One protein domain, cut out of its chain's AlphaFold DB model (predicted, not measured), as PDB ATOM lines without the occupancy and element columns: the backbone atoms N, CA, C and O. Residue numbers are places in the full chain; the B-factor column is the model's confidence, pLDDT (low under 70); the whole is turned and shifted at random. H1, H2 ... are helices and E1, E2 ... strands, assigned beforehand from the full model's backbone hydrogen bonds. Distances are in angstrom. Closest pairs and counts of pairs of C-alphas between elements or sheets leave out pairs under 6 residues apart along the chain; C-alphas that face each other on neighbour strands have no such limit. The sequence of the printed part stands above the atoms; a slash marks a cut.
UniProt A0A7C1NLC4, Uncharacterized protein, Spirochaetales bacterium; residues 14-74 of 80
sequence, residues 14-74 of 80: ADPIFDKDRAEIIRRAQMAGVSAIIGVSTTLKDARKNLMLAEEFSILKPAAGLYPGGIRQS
ATOM      1  N   ALA A  14     125.551  87.430 107.981       95.31
ATOM      2  CA  ALA A  14     125.973  88.238 109.122       95.31
ATOM      3  C   ALA A  14     124.946  89.313 109.522       95.31
ATOM      4  O   ALA A  14     125.079  89.887 110.606       95.31
ATOM      5  N   ASP A  15     123.920  89.571 108.706       95.56
ATOM      6  CA  ASP A  15     122.874  90.534 109.037       95.56
ATOM      7  C   ASP A  15     122.163  90.144 110.357       95.56
ATOM      8  O   ASP A  15     121.857  88.961 110.568       95.56
ATOM      9  N   PRO A  16     121.928  91.102 111.277       95.38
ATOM     10  CA  PRO A  16     121.200  90.857 112.518       95.38
ATOM     11  C   PRO A  16     119.808  90.237 112.355       95.38
ATOM     12  O   PRO A  16     119.351  89.581 113.292       95.38
ATOM     13  N   ILE A  17     119.135  90.381 111.202       96.62
ATOM     14  CA  ILE A  17     117.821  89.747 110.995       96.62
ATOM     15  C   ILE A  17     117.878  88.224 111.158       96.62
ATOM     16  O   ILE A  17     116.883  87.617 111.543       96.62
ATOM     17  N   PHE A  18     119.048  87.624 110.917       97.06
ATOM     18  CA  PHE A  18     119.275  86.184 111.007       97.06
ATOM     19  C   PHE A  18     119.831  85.741 112.366       97.06
ATOM     20  O   PHE A  18     120.071  84.556 112.566       97.06
ATOM     21  N   ASP A  19     120.068  86.640 113.329       95.94
ATOM     22  CA  ASP A  19     120.703  86.266 114.605       95.94
ATOM     23  C   ASP A  19     119.911  85.203 115.386       95.94
ATOM     24  O   ASP A  19     120.510  84.401 116.098       95.94
ATOM     25  N   LYS A  20     118.583  85.169 115.234       98.12
ATOM     26  CA  LYS A  20     117.711  84.238 115.966       98.12
ATOM     27  C   LYS A  20     117.669  82.833 115.365       98.12
ATOM     28  O   LYS A  20     117.418  81.883 116.098       98.12
ATOM     29  N   ASP A  21     117.867  82.702 114.058       97.94
ATOM     30  CA  ASP A  21     117.578  81.474 113.309       97.94
ATOM     31  C   ASP A  21     118.647  81.104 112.265       97.94
ATOM     32  O   ASP A  21     118.449  80.168 111.491       97.94
ATOM     33  N   ARG A  22     119.817  81.761 112.272       97.69
ATOM     34  CA  ARG A  22     120.934  81.505 111.343       97.69
ATOM     35  C   ARG A  22     121.275  80.027 111.204       97.69
ATOM     36  O   ARG A  22     121.390  79.540 110.084       97.69
ATOM     37  N   ALA A  23     121.434  79.319 112.321       98.06
ATOM     38  CA  ALA A  23     121.787  77.901 112.302       98.06
ATOM     39  C   ALA A  23     120.722  77.062 111.572       98.06
ATOM     40  O   ALA A  23     121.057  76.191 110.773       98.06
ATOM     41  N   GLU A  24     119.439  77.372 111.779       98.38
ATOM     42  CA  GLU A  24     118.333  76.692 111.106       98.38
ATOM     43  C   GLU A  24     118.267  77.050 109.615       98.38
ATOM     44  O   GLU A  24     118.058  76.175 108.778       98.38
ATOM     45  N   ILE A  25     118.504  78.313 109.250       97.44
ATOM     46  CA  ILE A  25     118.603  78.741 107.845       97.44
ATOM     47  C   ILE A  25     119.723  77.986 107.126       97.44
ATOM     48  O   ILE A  25     119.498  77.443 106.044       97.44
ATOM     49  N   ILE A  26     120.907  77.909 107.738       97.88
ATOM     50  CA  ILE A  26     122.064  77.198 107.187       97.88
ATOM     51  C   ILE A  26     121.751  75.706 107.022       97.88
ATOM     52  O   ILE A  26     122.001  75.137 105.958       97.88
ATOM     53  N   ARG A  27     121.128  75.086 108.030       97.69
ATOM     54  CA  ARG A  27     120.692  73.685 107.972       97.69
ATOM     55  C   ARG A  27     119.710  73.444 106.822       97.69
ATOM     56  O   ARG A  27     119.849  72.469 106.083       97.69
ATOM     57  N   ARG A  28     118.736  74.339 106.623       97.62
ATOM     58  CA  ARG A  28     117.785  74.257 105.499       97.62
ATOM     59  C   ARG A  28     118.476  74.424 104.146       97.62
ATOM     60  O   ARG A  28     118.133  73.697 103.217       97.62
ATOM     61  N   ALA A  29     119.460  75.318 104.032       96.88
ATOM     62  CA  ALA A  29     120.247  75.483 102.810       96.88
ATOM     63  C   ALA A  29     121.020  74.199 102.460       96.88
ATOM     64  O   ALA A  29     120.976  73.739 101.320       96.88
ATOM     65  N   GLN A  30     121.642  73.558 103.455       95.81
ATOM     66  CA  GLN A  30     122.313  72.266 103.277       95.81
ATOM     67  C   GLN A  30     121.349  71.176 102.796       95.81
ATOM     68  O   GLN A  30     121.654  70.465 101.841       95.81
ATOM     69  N   MET A  31     120.163  71.071 103.406       96.19
ATOM     70  CA  MET A  31     119.130  70.115 102.976       96.19
ATOM     71  C   MET A  31     118.637  70.359 101.546       96.19
ATOM     72  O   MET A  31     118.231  69.415 100.874       96.19
ATOM     73  N   ALA A  32     118.676  71.608 101.081       95.56
ATOM     74  CA  ALA A  32     118.329  71.983  99.713       95.56
ATOM     75  C   ALA A  32     119.466  71.733  98.699       95.56
ATOM     76  O   ALA A  32     119.284  71.992  97.511       95.56
ATOM     77  N   GLY A  33     120.626  71.230  99.139       95.44
ATOM     78  CA  GLY A  33     121.765  70.923  98.271       95.44
ATOM     79  C   GLY A  33     122.794  72.047  98.134       95.44
ATOM     80  O   GLY A  33     123.652  71.967  97.253       95.44
ATOM     81  N   VAL A  34     122.743  73.082  98.981       97.06
ATOM     82  CA  VAL A  34     123.786  74.117  99.028       97.06
ATOM     83  C   VAL A  34     125.014  73.569  99.756       97.06
ATOM     84  O   VAL A  34     124.928  73.147 100.908       97.06
ATOM     85  N   SER A  35     126.169  73.584  99.093       96.31
ATOM     86  CA  SER A  35     127.442  73.085  99.637       96.31
ATOM     87  C   SER A  35     128.398  74.182 100.095       96.31
ATOM     88  O   SER A  35     129.329  73.901 100.850       96.31
ATOM     89  N   ALA A  36     128.197  75.418  99.638       97.38
ATOM     90  CA  ALA A  36     128.984  76.577 100.042       97.38
ATOM     91  C   ALA A  36     128.151  77.858  99.922       97.38
ATOM     92  O   ALA A  36     127.309  77.968  99.030       97.38
ATOM     93  N   ILE A  37     128.402  78.819 100.807       98.25
ATOM     94  CA  ILE A  37     127.757  80.135 100.800       98.25
ATOM     95  C   ILE A  37     128.838  81.198 100.972       98.25
ATOM     96  O   ILE A  37     129.566  81.173 101.964       98.25
ATOM     97  N   ILE A  38     128.945  82.144 100.041       98.38
ATOM     98  CA  ILE A  38     129.842  83.291 100.193       98.38
ATOM     99  C   ILE A  38     129.152  84.355 101.054       98.38
ATOM    100  O   ILE A  38     128.190  85.003 100.633       98.38
ATOM    101  N   GLY A  39     129.658  84.538 102.273       97.88
ATOM    102  CA  GLY A  39     129.220  85.578 103.198       97.88
ATOM    103  C   GLY A  39     129.824  86.920 102.808       97.88
ATOM    104  O   GLY A  39     131.011  87.158 103.045       97.88
ATOM    105  N   VAL A  40     129.024  87.800 102.210       96.31
ATOM    106  CA  VAL A  40     129.478  89.122 101.764       96.31
ATOM    107  C   VAL A  40     129.404  90.154 102.885       96.31
ATOM    108  O   VAL A  40     128.572  90.067 103.789       96.31
ATOM    109  N   SER A  41     130.297  91.137 102.842       94.38
ATOM    110  CA  SER A  41     130.351  92.238 103.803       94.38
ATOM    111  C   SER A  41     130.110  93.575 103.112       94.38
ATOM    112  O   SER A  41     130.465  93.761 101.949       94.38
ATOM    113  N   THR A  42     129.481  94.504 103.835       91.06
ATOM    114  CA  THR A  42     129.311  95.899 103.392       91.06
ATOM    115  C   THR A  42     130.098  96.877 104.259       91.06
ATOM    116  O   THR A  42     130.446  97.968 103.804       91.06
ATOM    117  N   THR A  43     130.425  96.459 105.485       89.62
ATOM    118  CA  THR A  43     131.199  97.208 106.474       89.62
ATOM    119  C   THR A  43     132.324  96.358 107.071       89.62
ATOM    120  O   THR A  43     132.313  95.126 107.001       89.62
ATOM    121  N   LEU A  44     133.277  97.002 107.756       90.06
ATOM    122  CA  LEU A  44     134.315  96.298 108.521       90.06
ATOM    123  C   LEU A  44     133.723  95.415 109.637       90.06
ATOM    124  O   LEU A  44     134.275  94.360 109.950       90.06
ATOM    125  N   LYS A  45     132.599  95.834 110.234       90.81
ATOM    126  CA  LYS A  45     131.881  95.054 111.250       90.81
ATOM    127  C   LYS A  45     131.331  93.760 110.650       90.81
ATOM    128  O   LYS A  45     131.524  92.700 111.243       90.81
ATOM    129  N   ASP A  46     130.721  93.836 109.468       93.25
ATOM    130  CA  ASP A  46     130.215  92.655 108.761       93.25
ATOM    131  C   ASP A  46     131.358  91.717 108.387       93.25
ATOM    132  O   ASP A  46     131.248  90.516 108.590       93.25
ATOM    133  N   ALA A  47     132.478  92.259 107.893       94.25
ATOM    134  CA  ALA A  47     133.643  91.460 107.516       94.25
ATOM    135  C   ALA A  47     134.183  90.653 108.709       94.25
ATOM    136  O   ALA A  47     134.429  89.455 108.587       94.25
ATOM    137  N   ARG A  48     134.293  91.281 109.889       95.75
ATOM    138  CA  ARG A  48     134.679  90.590 111.132       95.75
ATOM    139  C   ARG A  48     133.661  89.525 111.531       95.75
ATOM    140  O   ARG A  48     134.055  88.418 111.880       95.75
ATOM    141  N   LYS A  49     132.363  89.833 111.443       96.44
ATOM    142  CA  LYS A  49     131.300  88.868 111.758       96.44
ATOM    143  C   LYS A  49     131.303  87.684 110.784       96.44
ATOM    144  O   LYS A  49     131.152  86.556 111.229       96.44
ATOM    145  N   ASN A  50     131.551  87.905 109.492       97.12
ATOM    146  CA  ASN A  50     131.685  86.838 108.496       97.12
ATOM    147  C   ASN A  50     132.863  85.905 108.800       97.12
ATOM    148  O   ASN A  50     132.713  84.698 108.644       97.12
ATOM    149  N   LEU A  51     134.006  86.435 109.253       97.56
ATOM    150  CA  LEU A  51     135.140  85.606 109.680       97.56
ATOM    151  C   LEU A  51     134.757  84.706 110.861       97.56
ATOM    152  O   LEU A  51     134.934  83.496 110.775       97.56
ATOM    153  N   MET A  52     134.150  85.274 111.909       97.88
ATOM    154  CA  MET A  52     133.690  84.505 113.075       97.88
ATOM    155  C   MET A  52     132.667  83.428 112.689       97.88
ATOM    156  O   MET A  52     132.760  82.284 113.119       97.88
ATOM    157  N   LEU A  53     131.701  83.777 111.836       97.81
ATOM    158  CA  LEU A  53     130.686  82.831 111.377       97.81
ATOM    159  C   LEU A  53     131.272  81.727 110.488       97.81
ATOM    160  O   LEU A  53     130.747  80.621 110.486       97.81
ATOM    161  N   ALA A  54     132.341  81.994 109.737       97.94
ATOM    162  CA  ALA A  54     133.014  80.975 108.932       97.94
ATOM    163  C   ALA A  54     133.826  79.981 109.777       97.94
ATOM    164  O   ALA A  54     134.002  78.836 109.362       97.94
ATOM    165  N   GLU A  55     134.294  80.396 110.957       98.00
ATOM    166  CA  GLU A  55     134.878  79.487 111.951       98.00
ATOM    167  C   GLU A  55     133.805  78.577 112.574       98.00
ATOM    168  O   GLU A  55     134.058  77.395 112.802       98.00
ATOM    169  N   GLU A  56     132.596  79.100 112.799       97.88
ATOM    170  CA  GLU A  56     131.468  78.354 113.377       97.88
ATOM    171  C   GLU A  56     130.776  77.425 112.359       97.88
ATOM    172  O   GLU A  56     130.429  76.285 112.671       97.88
ATOM    173  N   PHE A  57     130.594  77.885 111.119       97.75
ATOM    174  CA  PHE A  57     129.850  77.188 110.071       97.75
ATOM    175  C   PHE A  57     130.727  76.961 108.838       97.75
ATOM    176  O   PHE A  57     130.863  77.832 107.981       97.75
ATOM    177  N   SER A  58     131.245  75.743 108.676       96.69
ATOM    178  CA  SER A  58     132.183  75.393 107.592       96.69
ATOM    179  C   SER A  58     131.644  75.592 106.165       96.69
ATOM    180  O   SER A  58     132.433  75.736 105.224       96.69
ATOM    181  N   ILE A  59     130.319  75.614 105.985       97.00
ATOM    182  CA  ILE A  59     129.647  75.940 104.717       97.00
ATOM    183  C   ILE A  59     129.800  77.418 104.325       97.00
ATOM    184  O   ILE A  59     129.789  77.737 103.135       97.00
ATOM    185  N   LEU A  60     129.986  78.318 105.295       98.06
ATOM    186  CA  LEU A  60     130.204  79.736 105.037       98.06
ATOM    187  C   LEU A  60     131.650  79.985 104.610       98.06
ATOM    188  O   LEU A  60     132.601  79.498 105.220       98.06
ATOM    189  N   LYS A  61     131.814  80.775 103.552       98.12
ATOM    190  CA  LYS A  61     133.097  81.259 103.043       98.12
ATOM    191  C   LYS A  61     133.093  82.782 103.143       98.12
ATOM    192  O   LYS A  61     132.244  83.418 102.518       98.12
ATOM    193  N   PRO A  62     133.975  83.392 103.943       97.81
ATOM    194  CA  PRO A  62     133.897  84.817 104.209       97.81
ATOM    195  C   PRO A  62     134.473  85.619 103.038       97.81
ATOM    196  O   PRO A  62     135.539  85.297 102.517       97.81
ATOM    197  N   ALA A  63     133.794  86.703 102.666       96.38
ATOM    198  CA  ALA A  63     134.321  87.755 101.807       96.38
ATOM    199  C   ALA A  63     134.414  89.073 102.594       96.38
ATOM    200  O   ALA A  63     133.505  89.443 103.349       96.38
ATOM    201  N   ALA A  64     135.520  89.793 102.404       92.94
ATOM    202  CA  ALA A  64     135.807  91.064 103.059       92.94
ATOM    203  C   ALA A  64     135.873  92.188 102.015       92.94
ATOM    204  O   ALA A  64     136.713  92.154 101.118       92.94
ATOM    205  N   GLY A  65     134.994  93.180 102.135       88.94
ATOM    206  CA  GLY A  65     134.936  94.329 101.241       88.94
ATOM    207  C   GLY A  65     134.111  95.466 101.835       88.94
ATOM    208  O   GLY A  65     133.356  95.284 102.789       88.94
ATOM    209  N   LEU A  66     134.281  96.660 101.273       88.19
ATOM    210  CA  LEU A  66     133.469  97.828 101.606       88.19
ATOM    211  C   LEU A  66     132.530  98.104 100.442       88.19
ATOM    212  O   LEU A  66     132.973  98.286  99.308       88.19
ATOM    213  N   TYR A  67     131.231  98.142 100.723       87.81
ATOM    214  CA  TYR A  67     130.247  98.498  99.711       87.81
ATOM    215  C   TYR A  67     130.370  99.995  99.379       87.81
ATOM    216  O   TYR A  67     130.350 100.804 100.311       87.81
ATOM    217  N   PRO A  68     130.440 100.401  98.094       86.12
ATOM    218  CA  PRO A  68     130.622 101.804  97.716       86.12
ATOM    219  C   PRO A  68     129.616 102.773  98.350       86.12
ATOM    220  O   PRO A  68     129.997 103.856  98.791       86.12
ATOM    221  N   GLY A  69     128.348 102.369  98.476       82.06
ATOM    222  CA  GLY A  69     127.312 103.193  99.109       82.06
ATOM    223  C   GLY A  69     127.466 103.357 100.628       82.06
ATOM    224  O   GLY A  69     126.872 104.265 101.201       82.06
ATOM    225  N   GLY A  70     128.279 102.519 101.281       69.38
ATOM    226  CA  GLY A  70     128.545 102.543 102.724       69.38
ATOM    227  C   GLY A  70     129.862 103.217 103.120       69.38
ATOM    228  O   GLY A  70     130.116 103.384 104.312       69.38
ATOM    229  N   ILE A  71     130.695 103.644 102.160       72.69
ATOM    230  CA  ILE A  71     132.031 104.219 102.425       72.69
ATOM    231  C   ILE A  71     131.950 105.454 103.336       72.69
ATOM    232  O   ILE A  71     132.754 105.624 104.245       72.69
ATOM    233  N   ARG A  72     130.921 106.295 103.177       67.06
ATOM    234  CA  ARG A  72     130.729 107.472 104.043       67.06
ATOM    235  C   ARG A  72     130.430 107.120 105.504       67.06
ATOM    236  O   ARG A  72     130.716 107.920 106.385       67.06
ATOM    237  N   GLN A  73     129.850 105.948 105.762       61.38
ATOM    238  CA  GLN A  73     129.503 105.476 107.108       61.38
ATOM    239  C   GLN A  73     130.597 104.601 107.727       61.38
ATOM    240  O   GLN A  73     130.573 104.367 108.933       61.38
ATOM    241  N   SER A  74     131.568 104.131 106.936       59.34
ATOM    242  CA  SER A  74     132.667 103.298 107.430       59.34
ATOM    243  C   SER A  74     133.797 104.097 108.088       59.34
ATOM    244  O   SER A  74     134.678 103.487 108.689       59.34
TER     245      SER A  74
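This is residues 14 to 74 of the 80 residues of an uncharacterized protein of Spirochaetales bacterium (UniProt A0A7C1NLC4). Two short parallel strands, E1 and E2, lie side by side, and helix H2 folds back between them along the chain and packs on E2; H1 comes near E1 with its residues 26 to 30 and stays apart from H2. The last stretch, residues 63 to 74, runs on from E2 as a tail with no named element, away from H1, and gives the elongated outline its far end. The printed part has 61 residues, with two named helices and two named strands in the order H1, E1, H2, E2; its class is mixed, helices and strands. It is only just compact, close to loose, with a radius of gyration of the C-alphas of 12.3 A and spans of 39 by 20 by 19 A.

H1, residues 22 to 31, begins at C-alpha 22 (120.934, 81.505, 111.343) and is 14.2 A long. E1, residues 34 to 39, measures 13.4 A. H2, residues 44 to 56, measures 18.8 A. E2, residues 60 to 62, ends at C-alpha 62 (133.897, 84.817, 104.209).

E1 and E2 are parallel neighbours at 27 degrees; N 39 and O 61 are 2.8 A apart, within hydrogen-bond range. E1, H2 and E2 form a strand-helix-strand unit, two parallel neighbour strands with a helix between, whose crossover is right-handed. The closest C-alphas of H2 and E2 are those of Ala 54 and Leu 60, 5.0 A apart. H1 and E1 are near each other; H1 is apart from H2 and E2. In H1 and H2 every O i to N i+4 pair is within hydrogen-bond range.

The farthest C-alphas, those of Met 31 and Arg 72, are 39.1 A apart. The printed part has no cut, and the three links between named elements are tight. Mean pLDDT of the printed part is 93.0; residues 70 and 72 to 74 are under 70.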